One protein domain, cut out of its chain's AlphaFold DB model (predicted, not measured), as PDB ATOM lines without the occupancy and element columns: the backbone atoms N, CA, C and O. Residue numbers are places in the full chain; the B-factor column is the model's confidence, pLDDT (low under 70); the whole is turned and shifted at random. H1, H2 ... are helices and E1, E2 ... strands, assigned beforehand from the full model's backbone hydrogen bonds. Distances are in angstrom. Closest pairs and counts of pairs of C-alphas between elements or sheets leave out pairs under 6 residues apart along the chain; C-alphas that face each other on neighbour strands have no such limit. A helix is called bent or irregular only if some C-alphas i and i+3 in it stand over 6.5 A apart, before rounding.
ATOM      1  N   GLU A 321      -8.142   8.669  13.616       82.75
ATOM      2  CA  GLU A 321      -9.298   8.962  12.769       82.75
ATOM      3  C   GLU A 321      -9.069   8.461  11.335       82.75
ATOM      4  O   GLU A 321      -8.072   8.780  10.673       82.75
ATOM      5  N   ALA A 322     -10.033   7.709  10.813       84.38
ATOM      6  CA  ALA A 322     -10.104   7.292   9.423       84.38
ATOM      7  C   ALA A 322     -11.246   8.032   8.711       84.38
ATOM      8  O   ALA A 322     -12.383   8.065   9.166       84.38
ATOM      9  N   SER A 323     -10.966   8.569   7.520       84.75
ATOM     10  CA  SER A 323     -12.001   9.196   6.674       84.75
ATOM     11  C   SER A 323     -13.002   8.211   6.081       84.75
ATOM     12  O   SER A 323     -14.034   8.629   5.569       84.75
ATOM     13  N   ALA A 324     -12.667   6.920   6.081       86.56
ATOM     14  CA  ALA A 324     -13.619   5.852   5.843       86.56
ATOM     15  C   ALA A 324     -13.099   4.537   6.432       86.56
ATOM     16  O   ALA A 324     -11.920   4.205   6.235       86.56
ATOM     17  N   VAL A 325     -13.988   3.768   7.058       87.00
ATOM     18  CA  VAL A 325     -13.782   2.345   7.369       87.00
ATOM     19  C   VAL A 325     -14.459   1.532   6.264       87.00
ATOM     20  O   VAL A 325     -15.671   1.605   6.077       87.00
ATOM     21  N   ALA A 326     -13.672   0.819   5.456       85.00
ATOM     22  CA  ALA A 326     -14.177   0.132   4.263       85.00
ATOM     23  C   ALA A 326     -14.710  -1.277   4.560       85.00
ATOM     24  O   ALA A 326     -15.683  -1.703   3.942       85.00
ATOM     25  N   ASP A 327     -14.060  -1.980   5.486       86.75
ATOM     26  CA  ASP A 327     -14.408  -3.323   5.944       86.75
ATOM     27  C   ASP A 327     -13.914  -3.475   7.390       86.75
ATOM     28  O   ASP A 327     -12.709  -3.552   7.644       86.75
ATOM     29  N   LYS A 328     -14.855  -3.424   8.338       89.88
ATOM     30  CA  LYS A 328     -14.594  -3.499   9.781       89.88
ATOM     31  C   LYS A 328     -14.314  -4.935  10.220       89.88
ATOM     32  O   LYS A 328     -13.310  -5.189  10.882       89.88
ATOM     33  N   GLU A 329     -15.177  -5.868   9.821       89.50
ATOM     34  CA  GLU A 329     -15.075  -7.276  10.210       89.50
ATOM     35  C   GLU A 329     -13.791  -7.908   9.664       89.50
ATOM     36  O   GLU A 329     -13.044  -8.525  10.422       89.50
ATOM     37  N   GLY A 330     -13.478  -7.687   8.383       88.31
ATOM     38  CA  GLY A 330     -12.260  -8.205   7.763       88.31
ATOM     39  C   GLY A 330     -10.976  -7.580   8.314       88.31
ATOM     40  O   GLY A 330      -9.921  -8.216   8.252       88.31
ATOM     41  N   LEU A 331     -11.039  -6.375   8.897       89.31
ATOM     42  CA  LEU A 331      -9.904  -5.768   9.596       89.31
ATOM     43  C   LEU A 331      -9.655  -6.429  10.961       89.31
ATOM     44  O   LEU A 331      -8.508  -6.757  11.267       89.31
ATOM     45  N   LEU A 332     -10.705  -6.680  11.750       91.31
ATOM     46  CA  LEU A 332     -10.590  -7.400  13.025       91.31
ATOM     47  C   LEU A 332     -10.171  -8.864  12.817       91.31
ATOM     48  O   LEU A 332      -9.215  -9.322  13.443       91.31
ATOM     49  N   GLU A 333     -10.783  -9.563  11.855       90.38
ATOM     50  CA  GLU A 333     -10.378 -10.919  11.463       90.38
ATOM     51  C   GLU A 333      -8.922 -10.939  10.966       90.38
ATOM     52  O   GLU A 333      -8.161 -11.854  11.289       90.38
ATOM     53  N   PHE A 334      -8.481  -9.924  10.210       90.19
ATOM     54  CA  PHE A 334      -7.076  -9.793   9.816       90.19
ATOM     55  C   PHE A 334      -6.149  -9.633  11.028       90.19
ATOM     56  O   PHE A 334      -5.073 -10.247  11.039       90.19
ATOM     57  N   PHE A 335      -6.539  -8.844  12.032       91.38
ATOM     58  CA  PHE A 335      -5.749  -8.702  13.249       91.38
ATOM     59  C   PHE A 335      -5.633 -10.029  14.001       91.38
ATOM     60  O   PHE A 335      -4.513 -10.476  14.240       91.38
ATOM     61  N   GLU A 336      -6.747 -10.705  14.273       91.62
ATOM     62  CA  GLU A 336      -6.783 -11.964  15.026       91.62
ATOM     63  C   GLU A 336      -6.093 -13.131  14.297       91.62
ATOM     64  O   GLU A 336      -5.305 -13.860  14.898       91.62
ATOM     65  N   THR A 337      -6.347 -13.311  12.995       90.69
ATOM     66  CA  THR A 337      -5.924 -14.523  12.261       90.69
ATOM     67  C   THR A 337      -4.570 -14.410  11.565       90.69
ATOM     68  O   THR A 337      -3.946 -15.432  11.276       90.69
ATOM     69  N   LYS A 338      -4.106 -13.193  11.235       90.88
ATOM     70  CA  LYS A 338      -2.930 -12.984  10.364       90.88
ATOM     71  C   LYS A 338      -1.872 -12.073  10.970       90.88
ATOM     72  O   LYS A 338      -0.689 -12.395  10.865       90.88
ATOM     73  N   TRP A 339      -2.256 -10.936  11.551       92.19
ATOM     74  CA  TRP A 339      -1.284 -10.021  12.154       92.19
ATOM     75  C   TRP A 339      -0.838 -10.509  13.531       92.19
ATOM     76  O   TRP A 339       0.366 -10.664  13.721       92.19
ATOM     77  N   TRP A 340      -1.753 -10.820  14.453       93.50
ATOM     78  CA  TRP A 340      -1.405 -11.189  15.826       93.50
ATOM     79  C   TRP A 340      -0.523 -12.444  15.912       93.50
ATOM     80  O   TRP A 340       0.554 -12.344  16.500       93.50
ATOM     81  N   PRO A 341      -0.852 -13.582  15.262       91.31
ATOM     82  CA  PRO A 341      -0.018 -14.779  15.354       91.31
ATOM     83  C   PRO A 341       1.365 -14.559  14.739       91.31
ATOM     84  O   PRO A 341       2.353 -15.080  15.241       91.31
ATOM     85  N   LYS A 342       1.468 -13.755  13.671       90.38
ATOM     86  CA  LYS A 342       2.766 -13.390  13.089       90.38
ATOM     87  C   LYS A 342       3.558 -12.458  14.011       90.38
ATOM     88  O   LYS A 342       4.773 -12.597  14.080       90.38
ATOM     89  N   THR A 343       2.876 -11.515  14.656       89.94
ATOM     90  CA  THR A 343       3.476 -10.496  15.523       89.94
ATOM     91  C   THR A 343       4.047 -11.123  16.777       89.94
ATOM     92  O   THR A 343       5.237 -10.978  17.025       89.94
ATOM     93  N   LEU A 344       3.227 -11.896  17.494       88.00
ATOM     94  CA  LEU A 344       3.591 -12.554  18.744       88.00
ATOM     95  C   LEU A 344       4.945 -13.285  18.634       88.00
ATOM     96  O   LEU A 344       5.858 -12.948  19.380       88.00
ATOM     97  N   ASN A 345       5.110 -14.111  17.589       85.62
ATOM     98  CA  ASN A 345       6.318 -14.896  17.275       85.62
ATOM     99  C   ASN A 345       7.651 -14.112  17.171       85.62
ATOM    100  O   ASN A 345       8.708 -14.744  17.112       85.62
ATOM    101  N   TYR A 346       7.641 -12.778  17.049       86.00
ATOM    102  CA  TYR A 346       8.867 -11.963  17.040       86.00
ATOM    103  C   TYR A 346       8.962 -10.952  18.187       86.00
ATOM    104  O   TYR A 346       9.984 -10.272  18.287       86.00
ATOM    105  N   LEU A 347       7.944 -10.847  19.046       87.00
ATOM    106  CA  LEU A 347       8.001  -9.982  20.217       87.00
ATOM    107  C   LEU A 347       8.855 -10.633  21.312       87.00
ATOM    108  O   LEU A 347       8.640 -11.782  21.709       87.00
ATOM    109  N   ASN A 348       9.792  -9.875  21.869       82.31
ATOM    110  CA  ASN A 348      10.625 -10.318  22.982       82.31
ATOM    111  C   ASN A 348       9.784 -10.591  24.238       82.31
ATOM    112  O   ASN A 348      10.133 -11.480  25.020       82.31
ATOM    113  N   VAL A 349       8.651  -9.896  24.416       79.50
ATOM    114  CA  VAL A 349       7.739 -10.169  25.537       79.50
ATOM    115  C   VAL A 349       7.204 -11.609  25.539       79.50
ATOM    116  O   VAL A 349       7.083 -12.179  26.624       79.50
ATOM    117  N   GLU A 350       6.980 -12.256  24.383       77.38
ATOM    118  CA  GLU A 350       6.528 -13.662  24.326       77.38
ATOM    119  C   GLU A 350       7.558 -14.615  24.953       77.38
ATOM    120  O   GLU A 350       7.209 -15.535  25.700       77.38
ATOM    121  N   MET A 351       8.849 -14.355  24.709       73.69
ATOM    122  CA  MET A 351       9.959 -15.172  25.215       73.69
ATOM    123  C   MET A 351      10.105 -15.107  26.745       73.69
ATOM    124  O   MET A 351      10.839 -15.904  27.340       73.69
ATOM    125  N   THR A 352       9.388 -14.188  27.399       74.31
ATOM    126  CA  THR A 352       9.311 -14.096  28.857       74.31
ATOM    127  C   THR A 352       8.653 -15.353  29.429       74.31
ATOM    128  O   THR A 352       7.482 -15.649  29.178       74.31
ATOM    129  N   ARG A 353       9.406 -16.095  30.248       67.19
ATOM    130  CA  ARG A 353       8.950 -17.361  30.851       67.19
ATOM    131  C   ARG A 353       8.074 -17.199  32.099       67.19
ATOM    132  O   ARG A 353       7.467 -18.180  32.510       67.19
ATOM    133  N   SER A 354       8.026 -16.014  32.711       71.31
ATOM    134  CA  SER A 354       7.298 -15.763  33.965       71.31
ATOM    135  C   SER A 354       6.745 -14.333  34.096       71.31
ATOM    136  O   SER A 354       7.324 -13.356  33.602       71.31
ATOM    137  N   GLY A 355       5.625 -14.224  34.818       81.25
ATOM    138  CA  GLY A 355       4.851 -12.993  35.004       81.25
ATOM    139  C   GLY A 355       3.909 -12.678  33.837       81.25
ATOM    140  O   GLY A 355       3.759 -13.481  32.917       81.25
ATOM    141  N   GLU A 356       3.296 -11.492  33.888       86.31
ATOM    142  CA  GLU A 356       2.354 -11.007  32.870       86.31
ATOM    143  C   GLU A 356       2.974 -11.006  31.461       86.31
ATOM    144  O   GLU A 356       4.084 -10.502  31.264       86.31
ATOM    145  N   ARG A 357       2.243 -11.520  30.470       90.38
ATOM    146  CA  ARG A 357       2.618 -11.458  29.049       90.38
ATOM    147  C   ARG A 357       1.380 -11.551  28.153       90.38
ATOM    148  O   ARG A 357       0.396 -12.162  28.578       90.38
ATOM    149  N   PRO A 358       1.408 -11.013  26.922       92.94
ATOM    150  CA  PRO A 358       0.326 -11.234  25.980       92.94
ATOM    151  C   PRO A 358       0.349 -12.685  25.484       92.94
ATOM    152  O   PRO A 358       1.418 -13.251  25.253       92.94
ATOM    153  N   VAL A 359      -0.829 -13.286  25.313       91.19
ATOM    154  CA  VAL A 359      -0.962 -14.707  24.933       91.19
ATOM    155  C   VAL A 359      -1.754 -14.890  23.642       91.19
ATOM    156  O   VAL A 359      -1.384 -15.686  22.781       91.19
ATOM    157  N   ARG A 360      -2.865 -14.169  23.485       91.50
ATOM    158  CA  ARG A 360      -3.823 -14.375  22.389       91.50
ATOM    159  C   ARG A 360      -4.608 -13.111  22.094       91.50
ATOM    160  O   ARG A 360      -4.850 -12.318  22.997       91.50
ATOM    161  N   MET A 361      -5.052 -12.980  20.853       93.81
ATOM    162  CA  MET A 361      -6.087 -12.035  20.457       93.81
ATOM    163  C   MET A 361      -7.414 -12.789  20.350       93.81
ATOM    164  O   MET A 361      -7.416 -13.946  19.933       93.81
ATOM    165  N   ILE A 362      -8.508 -12.165  20.784       91.44
ATOM    166  CA  ILE A 362      -9.862 -12.728  20.761       91.44
ATOM    167  C   ILE A 362     -10.799 -11.666  20.191       91.44
ATOM    168  O   ILE A 362     -10.899 -10.581  20.765       91.44
ATOM    169  N   THR A 363     -11.506 -11.957  19.103       88.94
ATOM    170  CA  THR A 363     -12.566 -11.064  18.605       88.94
ATOM    171  C   THR A 363     -13.866 -11.279  19.379       88.94
ATOM    172  O   THR A 363     -14.296 -12.411  19.608       88.94
ATOM    173  N   ALA A 364     -14.506 -10.187  19.801       83.62
ATOM    174  CA  ALA A 364     -15.790 -10.232  20.491       83.62
ATOM    175  C   ALA A 364     -16.894 -10.785  19.562       83.62
ATOM    176  O   ALA A 364     -16.868 -10.508  18.361       83.62
ATOM    177  N   PRO A 365     -17.918 -11.501  20.077       78.62
ATOM    178  CA  PRO A 365     -18.992 -12.056  19.244       78.62
ATOM    179  C   PRO A 365     -19.770 -11.022  18.416       78.62
ATOM    180  O   PRO A 365     -20.333 -11.377  17.384       78.62
ATOM    181  N   SER A 366     -19.789  -9.756  18.843       78.50
ATOM    182  CA  SER A 366     -20.395  -8.646  18.097       78.50
ATOM    183  C   SER A 366     -19.574  -8.187  16.885       78.50
ATOM    184  O   SER A 366     -20.087  -7.444  16.058       78.50
ATOM    185  N   LYS A 367     -18.310  -8.622  16.765       79.62
ATOM    186  CA  LYS A 367     -17.322  -8.141  15.782       79.62
ATOM    187  C   LYS A 367     -17.087  -6.624  15.820       79.62
ATOM    188  O   LYS A 367     -16.685  -6.024  14.824       79.62
ATOM    189  N   ASP A 368     -17.298  -6.004  16.980       82.38
ATOM    190  CA  ASP A 368     -17.033  -4.576  17.176       82.38
ATOM    191  C   ASP A 368     -15.649  -4.270  17.759       82.38
ATOM    192  O   ASP A 368     -15.149  -3.150  17.625       82.38
ATOM    193  N   GLN A 369     -15.037  -5.283  18.371       89.44
ATOM    194  CA  GLN A 369     -13.854  -5.193  19.216       89.44
ATOM    195  C   GLN A 369     -13.043  -6.487  19.115       89.44
ATOM    196  O   GLN A 369     -13.618  -7.577  19.052       89.44
ATOM    197  N   SER A 370     -11.716  -6.377  19.174       92.50
ATOM    198  CA  SER A 370     -10.817  -7.517  19.373       92.50
ATOM    199  C   SER A 370      -9.813  -7.219  20.481       92.50
ATOM    200  O   SER A 370      -9.112  -6.211  20.438       92.50
ATOM    201  N   SER A 371      -9.717  -8.118  21.454       94.19
ATOM    202  CA  SER A 371      -8.925  -7.948  22.672       94.19
ATOM    203  C   SER A 371      -7.646  -8.779  22.613       94.19
ATOM    204  O   SER A 371      -7.714 -10.002  22.492       94.19
ATOM    205  N   ILE A 372      -6.478  -8.150  22.747       95.00
ATOM    206  CA  ILE A 372      -5.215  -8.849  23.025       95.00
ATOM    207  C   ILE A 372      -5.140  -9.078  24.537       95.00
ATOM    208  O   ILE A 372      -5.154  -8.125  25.310       95.00
ATOM    209  N   VAL A 373      -5.089 -10.338  24.962       94.38
ATOM    210  CA  VAL A 373      -5.198 -10.754  26.366       94.38
ATOM    211  C   VAL A 373      -3.819 -10.961  26.986       94.38
ATOM    212  O   VAL A 373      -3.021 -11.748  26.466       94.38
ATOM    213  N   TRP A 374      -3.580 -10.306  28.125       94.62
ATOM    214  CA  TRP A 374      -2.458 -10.579  29.016       94.62
ATOM    215  C   TRP A 374      -2.860 -11.582  30.088       94.62
ATOM    216  O   TRP A 374      -3.875 -11.422  30.772       94.62
ATOM    217  N   GLU A 375      -2.030 -12.605  30.253       93.81
ATOM    218  CA  GLU A 375      -2.203 -13.638  31.267       93.81
ATOM    219  C   GLU A 375      -0.905 -13.769  32.083       93.81
ATOM    220  O   GLU A 375       0.202 -13.576  31.570       93.81
ATOM    221  N   SER A 376      -1.047 -14.095  33.365       92.44
ATOM    222  CA  SER A 376       0.034 -14.545  34.247       92.44
ATOM    223  C   SER A 376      -0.339 -15.912  34.812       92.44
ATOM    224  O   SER A 376      -1.506 -16.298  34.792       92.44
ATOM    225  N   LEU A 377       0.644 -16.644  35.328       89.62
ATOM    226  CA  LEU A 377       0.375 -17.804  36.172       89.62
ATOM    227  C   LEU A 377       0.215 -17.348  37.626       89.62
ATOM    228  O   LEU A 377       0.972 -16.481  38.074       89.62
ATOM    229  N   ASP A 378      -0.767 -17.910  38.327       89.00
ATOM    230  CA  ASP A 378      -0.888 -17.823  39.785       89.00
ATOM    231  C   ASP A 378       0.000 -18.873  40.493       89.00
ATOM    232  O   ASP A 378       0.763 -19.607  39.854       89.00
ATOM    233  N   GLU A 379      -0.076 -18.933  41.826       90.06
ATOM    234  CA  GLU A 379       0.684 -19.890  42.650       90.06
ATOM    235  C   GLU A 379       0.326 -21.361  42.346       90.06
ATOM    236  O   GLU A 379       1.174 -22.243  42.481       90.06
ATOM    237  N   ASP A 380      -0.893 -21.610  41.851       92.12
ATOM    238  CA  ASP A 380      -1.418 -22.917  41.433       92.12
ATOM    239  C   ASP A 380      -1.079 -23.260  39.959       92.12
ATOM    240  O   ASP A 380      -1.554 -24.268  39.427       92.12
ATOM    241  N   LEU A 381      -0.267 -22.436  39.280       86.31
ATOM    242  CA  LEU A 381       0.069 -22.531  37.850       86.31
ATOM    243  C   LEU A 381      -1.137 -22.400  36.899       86.31
ATOM    244  O   LEU A 381      -1.099 -22.884  35.763       86.31
ATOM    245  N   ARG A 382      -2.207 -21.724  37.324       89.31
ATOM    246  CA  ARG A 382      -3.383 -21.428  36.494       89.31
ATOM    247  C   ARG A 382      -3.195 -20.095  35.783       89.31
ATOM    248  O   ARG A 382      -2.682 -19.138  36.353       89.31
ATOM    249  N   ALA A 383      -3.645 -20.024  34.535       89.50
ATOM    250  CA  ALA A 383      -3.643 -18.782  33.775       89.50
ATOM    251  C   ALA A 383      -4.736 -17.835  34.297       89.50
ATOM    252  O   ALA A 383      -5.927 -18.067  34.074       89.50
ATOM    253  N   ILE A 384      -4.321 -16.763  34.970       92.56
ATOM    254  CA  ILE A 384      -5.177 -15.641  35.363       92.56
ATOM    255  C   ILE A 384      -5.013 -14.503  34.354       92.56
ATOM    256  O   ILE A 384      -3.896 -14.165  33.960       92.56
ATOM    257  N   ARG A 385      -6.122 -13.893  33.920       93.75
ATOM    258  CA  ARG A 385      -6.068 -12.677  33.096       93.75
ATOM    259  C   ARG A 385      -5.626 -11.514  33.978       93.75
ATOM    260  O   ARG A 385      -6.234 -11.282  35.017       93.75
ATOM    261  N   THR A 386      -4.619 -10.763  33.545       93.00
ATOM    262  CA  THR A 386      -4.141  -9.580  34.282       93.00
ATOM    263  C   THR A 386      -4.415  -8.258  33.563       93.00
ATOM    264  O   THR A 386      -4.420  -7.198  34.194       93.00
ATOM    265  N   GLY A 387      -4.726  -8.311  32.266       93.62
ATOM    266  CA  GLY A 387      -5.261  -7.177  31.521       93.62
ATOM    267  C   GLY A 387      -5.533  -7.476  30.055       93.62
ATOM    268  O   GLY A 387      -5.352  -8.603  29.582       93.62
ATOM    269  N   THR A 388      -5.970  -6.447  29.340       94.25
ATOM    270  CA  THR A 388      -6.344  -6.517  27.926       94.25
ATOM    271  C   THR A 388      -5.996  -5.219  27.197       94.25
ATOM    272  O   THR A 388      -6.054  -4.135  27.776       94.25
ATOM    273  N   LEU A 389      -5.625  -5.336  25.916       94.31
ATOM    274  CA  LEU A 389      -5.648  -4.230  24.955       94.31
ATOM    275  C   LEU A 389      -6.791  -4.458  23.970       94.31
ATOM    276  O   LEU A 389      -6.740  -5.360  23.132       94.31
ATOM    277  N   ASP A 390      -7.813  -3.630  24.084       92.81
ATOM    278  CA  ASP A 390      -9.052  -3.680  23.335       92.81
ATOM    279  C   ASP A 390      -8.958  -2.792  22.094       92.81
ATOM    280  O   ASP A 390      -8.975  -1.564  22.180       92.81
ATOM    281  N   VAL A 391      -8.842  -3.422  20.925       92.62
ATOM    282  CA  VAL A 391      -8.880  -2.760  19.618       92.62
ATOM    283  C   VAL A 391     -10.343  -2.580  19.225       92.62
ATOM    284  O   VAL A 391     -11.011  -3.549  18.866       92.62
ATOM    285  N   ILE A 392     -10.842  -1.348  19.298       90.75
ATOM    286  CA  ILE A 392     -12.241  -0.988  19.044       90.75
ATOM    287  C   ILE A 392     -12.306  -0.153  17.760       90.75
ATOM    288  O   ILE A 392     -11.510   0.771  17.563       90.75
ATOM    289  N   ILE A 393     -13.257  -0.480  16.879       89.50
ATOM    290  CA  ILE A 393     -13.525   0.289  15.656       89.50
ATOM    291  C   ILE A 393     -14.939   0.859  15.731       89.50
ATOM    292  O   ILE A 393     -15.925   0.135  15.583       89.50
ATOM    293  N   GLU A 394     -15.033   2.168  15.908       88.19
ATOM    294  CA  GLU A 394     -16.287   2.916  15.851       88.19
ATOM    295  C   GLU A 394     -16.470   3.471  14.435       88.19
ATOM    296  O   GLU A 394     -15.506   3.893  13.795       88.19
ATOM    297  N   VAL A 395     -17.695   3.411  13.910       86.25
ATOM    298  CA  VAL A 395     -18.038   3.864  12.554       86.25
ATOM    299  C   VAL A 395     -19.237   4.794  12.671       86.25
ATOM    300  O   VAL A 395     -20.263   4.395  13.218       86.25
ATOM    301  N   GLU A 396     -19.093   6.019  12.177       84.38
ATOM    302  CA  GLU A 396     -20.155   7.026  12.157       84.38
ATOM    303  C   GLU A 396     -21.040   6.880  10.904       84.38
ATOM    304  O   GLU A 396     -20.689   6.192   9.937       84.38
ATOM    305  N   ASP A 397     -22.200   7.544  10.898       79.44
ATOM    306  CA  ASP A 397     -23.214   7.436   9.833       79.44
ATOM    307  C   ASP A 397     -22.692   7.813   8.430       79.44
ATOM    308  O   ASP A 397     -23.187   7.316   7.414       79.44
ATOM    309  N   ASP A 398     -21.666   8.666   8.347       76.69
ATOM    310  CA  ASP A 398     -21.018   9.076   7.093       76.69
ATOM    311  C   ASP A 398     -19.947   8.080   6.591       76.69
ATOM    312  O   ASP A 398     -19.328   8.295   5.541       76.69
ATOM    313  N   LYS A 399     -19.779   6.953   7.299       78.12
ATOM    314  CA  LYS A 399     -18.746   5.912   7.138       78.12
ATOM    315  C   LYS A 399     -17.335   6.324   7.538       78.12
ATOM    316  O   LYS A 399     -16.426   5.499   7.373       78.12
ATOM    317  N   SER A 400     -17.122   7.535   8.052       82.06
ATOM    318  CA  SER A 400     -15.908   7.831   8.809       82.06
ATOM    319  C   SER A 400     -15.853   6.936  10.051       82.06
ATOM    320  O   SER A 400     -16.823   6.258  10.402       82.06
ATOM    321  N   GLY A 401     -14.692   6.842  10.684       84.00
ATOM    322  CA  GLY A 401     -14.586   6.017  11.874       84.00
ATOM    323  C   GLY A 401     -13.293   6.197  12.632       84.00
ATOM    324  O   GLY A 401     -12.290   6.688  12.110       84.00
ATOM    325  N   VAL A 402     -13.335   5.761  13.879       86.25
ATOM    326  CA  VAL A 402     -12.251   5.852  14.845       86.25
ATOM    327  C   VAL A 402     -11.743   4.445  15.117       86.25
ATOM    328  O   VAL A 402     -12.506   3.560  15.502       86.25
ATOM    329  N   LEU A 403     -10.438   4.243  14.941       87.81
ATOM    330  CA  LEU A 403      -9.738   3.092  15.497       87.81
ATOM    331  C   LEU A 403      -9.095   3.544  16.808       87.81
ATOM    332  O   LEU A 403      -8.166   4.357  16.795       87.81
ATOM    333  N   ARG A 404      -9.572   3.002  17.928       88.50
ATOM    334  CA  ARG A 404      -9.028   3.256  19.264       88.50
ATOM    335  C   ARG A 404      -8.515   1.960  19.881       88.50
ATOM    336  O   ARG A 404      -9.073   0.891  19.644       88.50
ATOM    337  N   VAL A 405      -7.430   2.054  20.644       89.75
ATOM    338  CA  VAL A 405      -6.923   0.954  21.472       89.75
ATOM    339  C   VAL A 405      -7.011   1.389  22.919       89.75
ATOM    340  O   VAL A 405      -6.459   2.424  23.301       89.75
ATOM    341  N   VAL A 406      -7.725   0.593  23.701       89.56
ATOM    342  CA  VAL A 406      -8.086   0.880  25.084       89.56
ATOM    343  C   VAL A 406      -7.490  -0.199  25.982       89.56
ATOM    344  O   VAL A 406      -7.475  -1.370  25.620       89.56
ATOM    345  N   ARG A 407      -6.942   0.187  27.132       90.56
ATOM    346  CA  ARG A 407      -6.293  -0.723  28.074       90.56
ATOM    347  C   ARG A 407      -7.140  -0.935  29.319       90.56
ATOM    348  O   ARG A 407      -7.520   0.022  30.000       90.56
ATOM    349  N   THR A 408      -7.355  -2.203  29.636       89.06
ATOM    350  CA  THR A 408      -8.175  -2.662  30.753       89.06
ATOM    351  C   THR A 408      -7.419  -3.651  31.647       89.06
ATOM    352  O   THR A 408      -6.431  -4.267  31.233       89.06
ATOM    353  N   ASP A 409      -7.833  -3.765  32.910       88.62
ATOM    354  CA  ASP A 409      -7.334  -4.765  33.861       88.62
ATOM    355  C   ASP A 409      -7.970  -6.151  33.620       88.62
ATOM    356  O   ASP A 409      -8.780  -6.347  32.713       88.62
ATOM    357  N   GLY A 410      -7.594  -7.149  34.425       85.06
ATOM    358  CA  GLY A 410      -8.145  -8.505  34.313       85.06
ATOM    359  C   GLY A 410      -9.661  -8.615  34.540       85.06
ATOM    360  O   GLY A 410     -10.258  -9.608  34.121       85.06
ATOM    361  N   SER A 411     -10.270  -7.597  35.152       84.25
ATOM    362  CA  SER A 411     -11.699  -7.482  35.460       84.25
ATOM    363  C   SER A 411     -12.464  -6.593  34.463       84.25
ATOM    364  O   SER A 411     -13.691  -6.557  34.517       84.25
ATOM    365  N   GLY A 412     -11.771  -5.906  33.548       81.81
ATOM    366  CA  GLY A 412     -12.349  -4.985  32.565       81.81
ATOM    367  C   GLY A 412     -12.380  -3.507  32.980       81.81
ATOM    368  O   GLY A 412     -12.949  -2.703  32.250       81.81
ATOM    369  N   ASN A 413     -11.781  -3.120  34.112       80.06
ATOM    370  CA  ASN A 413     -11.700  -1.714  34.532       80.06
ATOM    371  C   ASN A 413     -10.546  -0.985  33.827       80.06
ATOM    372  O   ASN A 413      -9.592  -1.615  33.373       80.06
ATOM    373  N   ALA A 414     -10.571   0.351  33.798       78.62
ATOM    374  CA  ALA A 414      -9.454   1.160  33.305       78.62
ATOM    375  C   ALA A 414      -8.154   0.882  34.092       78.62
ATOM    376  O   ALA A 414      -8.127   1.011  35.315       78.62
ATOM    377  N   ARG A 415      -7.062   0.531  33.394       78.94
ATOM    378  CA  ARG A 415      -5.755   0.232  34.009       78.94
ATOM    379  C   ARG A 415      -4.744   1.339  33.691       78.94
ATOM    380  O   ARG A 415      -4.233   1.428  32.574       78.94
ATOM    381  N   THR A 416      -4.399   2.153  34.689       68.88
ATOM    382  CA  THR A 416      -3.421   3.254  34.568       68.88
ATOM    383  C   THR A 416      -1.983   2.759  34.373       68.88
ATOM    384  O   THR A 416      -1.229   3.348  33.603       68.88
ATOM    385  N   THR A 417      -1.604   1.636  34.984       76.56
ATOM    386  CA  THR A 417      -0.267   1.036  34.825       76.56
ATOM    387  C   THR A 417      -0.141   0.245  33.513       76.56
ATOM    388  O   THR A 417      -0.958  -0.656  33.291       76.56
ATOM    389  N   PRO A 418       0.889   0.484  32.674       82.25
ATOM    390  CA  PRO A 418       1.097  -0.280  31.447       82.25
ATOM    391  C   PRO A 418       1.166  -1.790  31.664       82.25
ATOM    392  O   PRO A 418       1.551  -2.295  32.726       82.25
ATOM    393  N   LEU A 419       0.792  -2.525  30.622       87.56
ATOM    394  CA  LEU A 419       0.981  -3.966  30.552       87.56
ATOM    395  C   LEU A 419       2.442  -4.279  30.197       87.56
ATOM    396  O   LEU A 419       3.110  -3.554  29.455       87.56
ATOM    397  N   LYS A 420       2.974  -5.383  30.724       87.00
ATOM    398  CA  LYS A 420       4.358  -5.785  30.441       87.00
ATOM    399  C   LYS A 420       4.535  -6.055  28.941       87.00
ATOM    400  O   LYS A 420       3.831  -6.894  28.385       87.00
ATOM    401  N   GLY A 421       5.459  -5.338  28.298       85.81
ATOM    402  CA  GLY A 421       5.697  -5.405  26.847       85.81
ATOM    403  C   GLY A 421       4.638  -4.716  25.974       85.81
ATOM    404  O   GLY A 421       4.647  -4.903  24.761       85.81
ATOM    405  N   GLU A 422       3.742  -3.918  26.562       88.25
ATOM    406  CA  GLU A 422       2.715  -3.158  25.839       88.25
ATOM    407  C   GLU A 422       3.291  -2.298  24.712       88.25
ATOM    408  O   GLU A 422       2.747  -2.289  23.616       88.25
ATOM    409  N   GLU A 423       4.408  -1.611  24.952       83.25
ATOM    410  CA  GLU A 423       5.046  -0.744  23.958       83.25
ATOM    411  C   GLU A 423       5.502  -1.508  22.710       83.25
ATOM    412  O   GLU A 423       5.311  -1.045  21.587       83.25
ATOM    413  N   GLU A 424       6.055  -2.709  22.897       86.56
ATOM    414  CA  GLU A 424       6.498  -3.577  21.804       86.56
ATOM    415  C   GLU A 424       5.295  -4.001  20.942       86.56
ATOM    416  O   GLU A 424       5.341  -3.927  19.710       86.56
ATOM    417  N   VAL A 425       4.182  -4.354  21.599       90.19
ATOM    418  CA  VAL A 425       2.904  -4.685  20.952       90.19
ATOM    419  C   VAL A 425       2.309  -3.471  20.235       90.19
ATOM    420  O   VAL A 425       1.912  -3.593  19.077       90.19
ATOM    421  N   LEU A 426       2.259  -2.300  20.878       89.50
ATOM    422  CA  LEU A 426       1.703  -1.070  20.306       89.50
ATOM    423  C   LEU A 426       2.535  -0.569  19.123       89.50
ATOM    424  O   LEU A 426       1.963  -0.180  18.109       89.50
ATOM    425  N   SER A 427       3.864  -0.633  19.195       86.38
ATOM    426  CA  SER A 427       4.755  -0.272  18.088       86.38
ATOM    427  C   SER A 427       4.523  -1.182  16.872       86.38
ATOM    428  O   SER A 427       4.239  -0.700  15.770       86.38
ATOM    429  N   ALA A 428       4.498  -2.505  17.084       89.19
ATOM    430  CA  ALA A 428       4.171  -3.481  16.043       89.19
ATOM    431  C   ALA A 428       2.729  -3.339  15.508       89.19
ATOM    432  O   ALA A 428       2.466  -3.612  14.330       89.19
ATOM    433  N   PHE A 429       1.787  -2.899  16.349       90.50
ATOM    434  CA  PHE A 429       0.407  -2.613  15.958       90.50
ATOM    435  C   PHE A 429       0.334  -1.364  15.080       90.50
ATOM    436  O   PHE A 429      -0.246  -1.419  14.000       90.50
ATOM    437  N   ILE A 430       0.983  -0.266  15.471       89.06
ATOM    438  CA  ILE A 430       1.058   0.983  14.699       89.06
ATOM    439  C   ILE A 430       1.732   0.746  13.341       89.06
ATOM    440  O   ILE A 430       1.258   1.268  12.324       89.06
ATOM    441  N   GLU A 431       2.792  -0.067  13.278       87.31
ATOM    442  CA  GLU A 431       3.382  -0.504  12.006       87.31
ATOM    443  C   GLU A 431       2.373  -1.321  11.181       87.31
ATOM    444  O   GLU A 431       2.175  -1.048   9.993       87.31
ATOM    445  N   GLY A 432       1.674  -2.274  11.806       85.94
ATOM    446  CA  GLY A 432       0.621  -3.076  11.180       85.94
ATOM    447  C   GLY A 432      -0.528  -2.237  10.609       85.94
ATOM    448  O   GLY A 432      -0.921  -2.432   9.458       85.94
ATOM    449  N   VAL A 433      -1.030  -1.248  11.351       87.38
ATOM    450  CA  VAL A 433      -2.060  -0.306  10.883       87.38
ATOM    451  C   VAL A 433      -1.541   0.493   9.684       87.38
ATOM    452  O   VAL A 433      -2.197   0.552   8.638       87.38
ATOM    453  N   ASN A 434      -0.341   1.071   9.789       84.12
ATOM    454  CA  ASN A 434       0.226   1.918   8.738       84.12
ATOM    455  C   ASN A 434       0.547   1.163   7.443       84.12
ATOM    456  O   ASN A 434       0.278   1.685   6.359       84.12
ATOM    457  N   THR A 435       1.102  -0.044   7.544       82.19
ATOM    458  CA  THR A 435       1.537  -0.843   6.387       82.19
ATOM    459  C   THR A 435       0.420  -1.709   5.809       82.19
ATOM    460  O   THR A 435       0.314  -1.826   4.589       82.19
ATOM    461  N   MET A 436      -0.440  -2.296   6.649       81.88
ATOM    462  CA  MET A 436      -1.450  -3.274   6.231       81.88
ATOM    463  C   MET A 436      -2.870  -2.710   6.234       81.88
ATOM    464  O   MET A 436      -3.561  -2.891   5.235       81.88
ATOM    465  N   ALA A 437      -3.324  -2.032   7.295       78.25
ATOM    466  CA  ALA A 437      -4.716  -1.562   7.365       78.25
ATOM    467  C   ALA A 437      -4.991  -0.453   6.334       78.25
ATOM    468  O   ALA A 437      -5.925  -0.558   5.536       78.25
ATOM    469  N   PHE A 438      -4.121   0.562   6.268       81.38
ATOM    470  CA  PHE A 438      -4.180   1.574   5.207       81.38
ATOM    471  C   PHE A 438      -3.692   1.036   3.852       81.38
ATOM    472  O   PHE A 438      -4.285   1.352   2.822       81.38
ATOM    473  N   GLY A 439      -2.638   0.209   3.829       76.38
ATOM    474  CA  GLY A 439      -2.043  -0.299   2.585       76.38
ATOM    475  C   GLY A 439      -2.938  -1.261   1.794       76.38
ATOM    476  O   GLY A 439      -2.907  -1.252   0.567       76.38
ATOM    477  N   LYS A 440      -3.774  -2.054   2.479       81.25
ATOM    478  CA  LYS A 440      -4.778  -2.943   1.858       81.25
ATOM    479  C   LYS A 440      -6.151  -2.284   1.690       81.25
ATOM    480  O   LYS A 440      -7.041  -2.896   1.111       81.25
ATOM    481  N   GLY A 441      -6.321  -1.050   2.168       80.81
ATOM    482  CA  GLY A 441      -7.543  -0.267   1.986       80.81
ATOM    483  C   GLY A 441      -8.683  -0.554   2.969       80.81
ATOM    484  O   GLY A 441      -9.783  -0.067   2.717       80.81
ATOM    485  N   PHE A 442      -8.437  -1.273   4.072       83.50
ATOM    486  CA  PHE A 442      -9.409  -1.434   5.167       83.50
ATOM    487  C   PHE A 442      -9.766  -0.080   5.799       83.50
ATOM    488  O   PHE A 442     -10.932   0.200   6.070       83.50
ATOM    489  N   LEU A 443      -8.759   0.785   5.973       85.06
ATOM    490  CA  LEU A 443      -8.908   2.164   6.440       85.06
ATOM    491  C   LEU A 443      -8.484   3.147   5.344       85.06
ATOM    492  O   LEU A 443      -7.540   2.891   4.592       85.06
ATOM    493  N   ARG A 444      -9.134   4.314   5.281       83.44
ATOM    494  CA  ARG A 444      -8.740   5.420   4.387       83.44
ATOM    495  C   ARG A 444      -8.253   6.630   5.175       83.44
ATOM    496  O   ARG A 444      -9.013   7.222   5.941       83.44
ATOM    497  N   LYS A 445      -7.001   7.043   4.945       79.19
ATOM    498  CA  LYS A 445      -6.423   8.253   5.561       79.19
ATOM    499  C   LYS A 445      -7.249   9.483   5.192       79.19
ATOM    500  O   LYS A 445      -7.602   9.636   4.020       79.19
ATOM    501  N   GLN A 446      -7.497  10.371   6.158       70.62
ATOM    502  CA  GLN A 446      -8.035  11.696   5.857       70.62
ATOM    503  C   GLN A 446      -7.160  12.367   4.795       70.62
ATOM    504  O   GLN A 446      -5.936  12.459   4.926       70.62
TER     505      GLN A 446
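Overview. This is residues 321 to 446 of the 503 residues of the protein "Hypothetical protein" of Fibrocapsa japonica (UniProt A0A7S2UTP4). A long, strongly twisted antiparallel sheet, curled like part of a barrel, wraps round the helix H1, and a second helix, H2, packs with H1 on the same face of the sheet. Most of the sheet is the run of E2, E3, E4 and E5, while two short strands, E1 and E6, extend it beside the first residues of E5. The printed part has 126 residues, with two named helices and six named strands in the order E1 H1 E2 E3 E4 E5 H2 E6; across the sheet the order is E2 E3 E4 E5 E1 E6. The class is mixed, helices and strands, in two layers, the helices on one face of the sheet. The whole is compact, with a radius of gyration of the C-alphas of 15.0 A, yet elongated, spanning 50 by 28 by 25 A.

Along the chain. E1 is residues 321 to 325, beginning at C-alpha 321 (-9.298, 8.962, 12.769). H1, residues 328 to 344, is 22.2 A long, with a kink of 28 degrees near residue 335; it is irregular, but only just, C-alphas 337 and 340 being 6.7 A apart. E2 is residues 357 to 363, 18.4 A; E3, residues 369 to 377, 25.5 A. E4, residues 383 to 395, is 34.2 A long and bends by 59 degrees at residue 386. E5, residues 401 to 409, is 25.5 A. H2, residues 422 to 437, is 20.0 A, and E6, residues 443 to 445, ends at C-alpha 445 (-6.423, 8.253, 5.561).

Arrangement. E1 pairs with E5 over residues 321 to 322, N 322 to O 401 being 2.8 A, and with E6 over residues 322 to 325, N 323 to O 444 being 2.8 A. H1 is on the sheet; its closest C-alphas to E2 are those of Glu 336 and Met 361, 5.5 A. E2 to E5 form a meander, each strand the antiparallel neighbour of the one before, with N 359 to O 373 at 2.9 A, N 372 to O 389 at 2.8 A and N 390 to O 406 at 2.8 A. E5, H2 and E6 form a split strand-helix-strand unit, two strands of one sheet joined through a helix, with E1 between them in the sheet, and its crossover is right-handed. H2, also on the sheet, touches H1, closest at the C-alphas of Leu 331 and Ala 437, 7.0 A, at a steep tilt of 51 degrees, opposite ways. Every O i to N i+4 pair is within hydrogen-bond range in H2, and 9 of 13 in H1.

Size, cuts and confidence. The C-alphas farthest apart, those of Asp 380 and Asp 398, are 50.9 A apart. The printed part has no cut. The links H1 to E2 and E5 to H2 are long, with 12 residues each. Mean pLDDT of the printed part is 86.3; residues 353 and 416 are under 70.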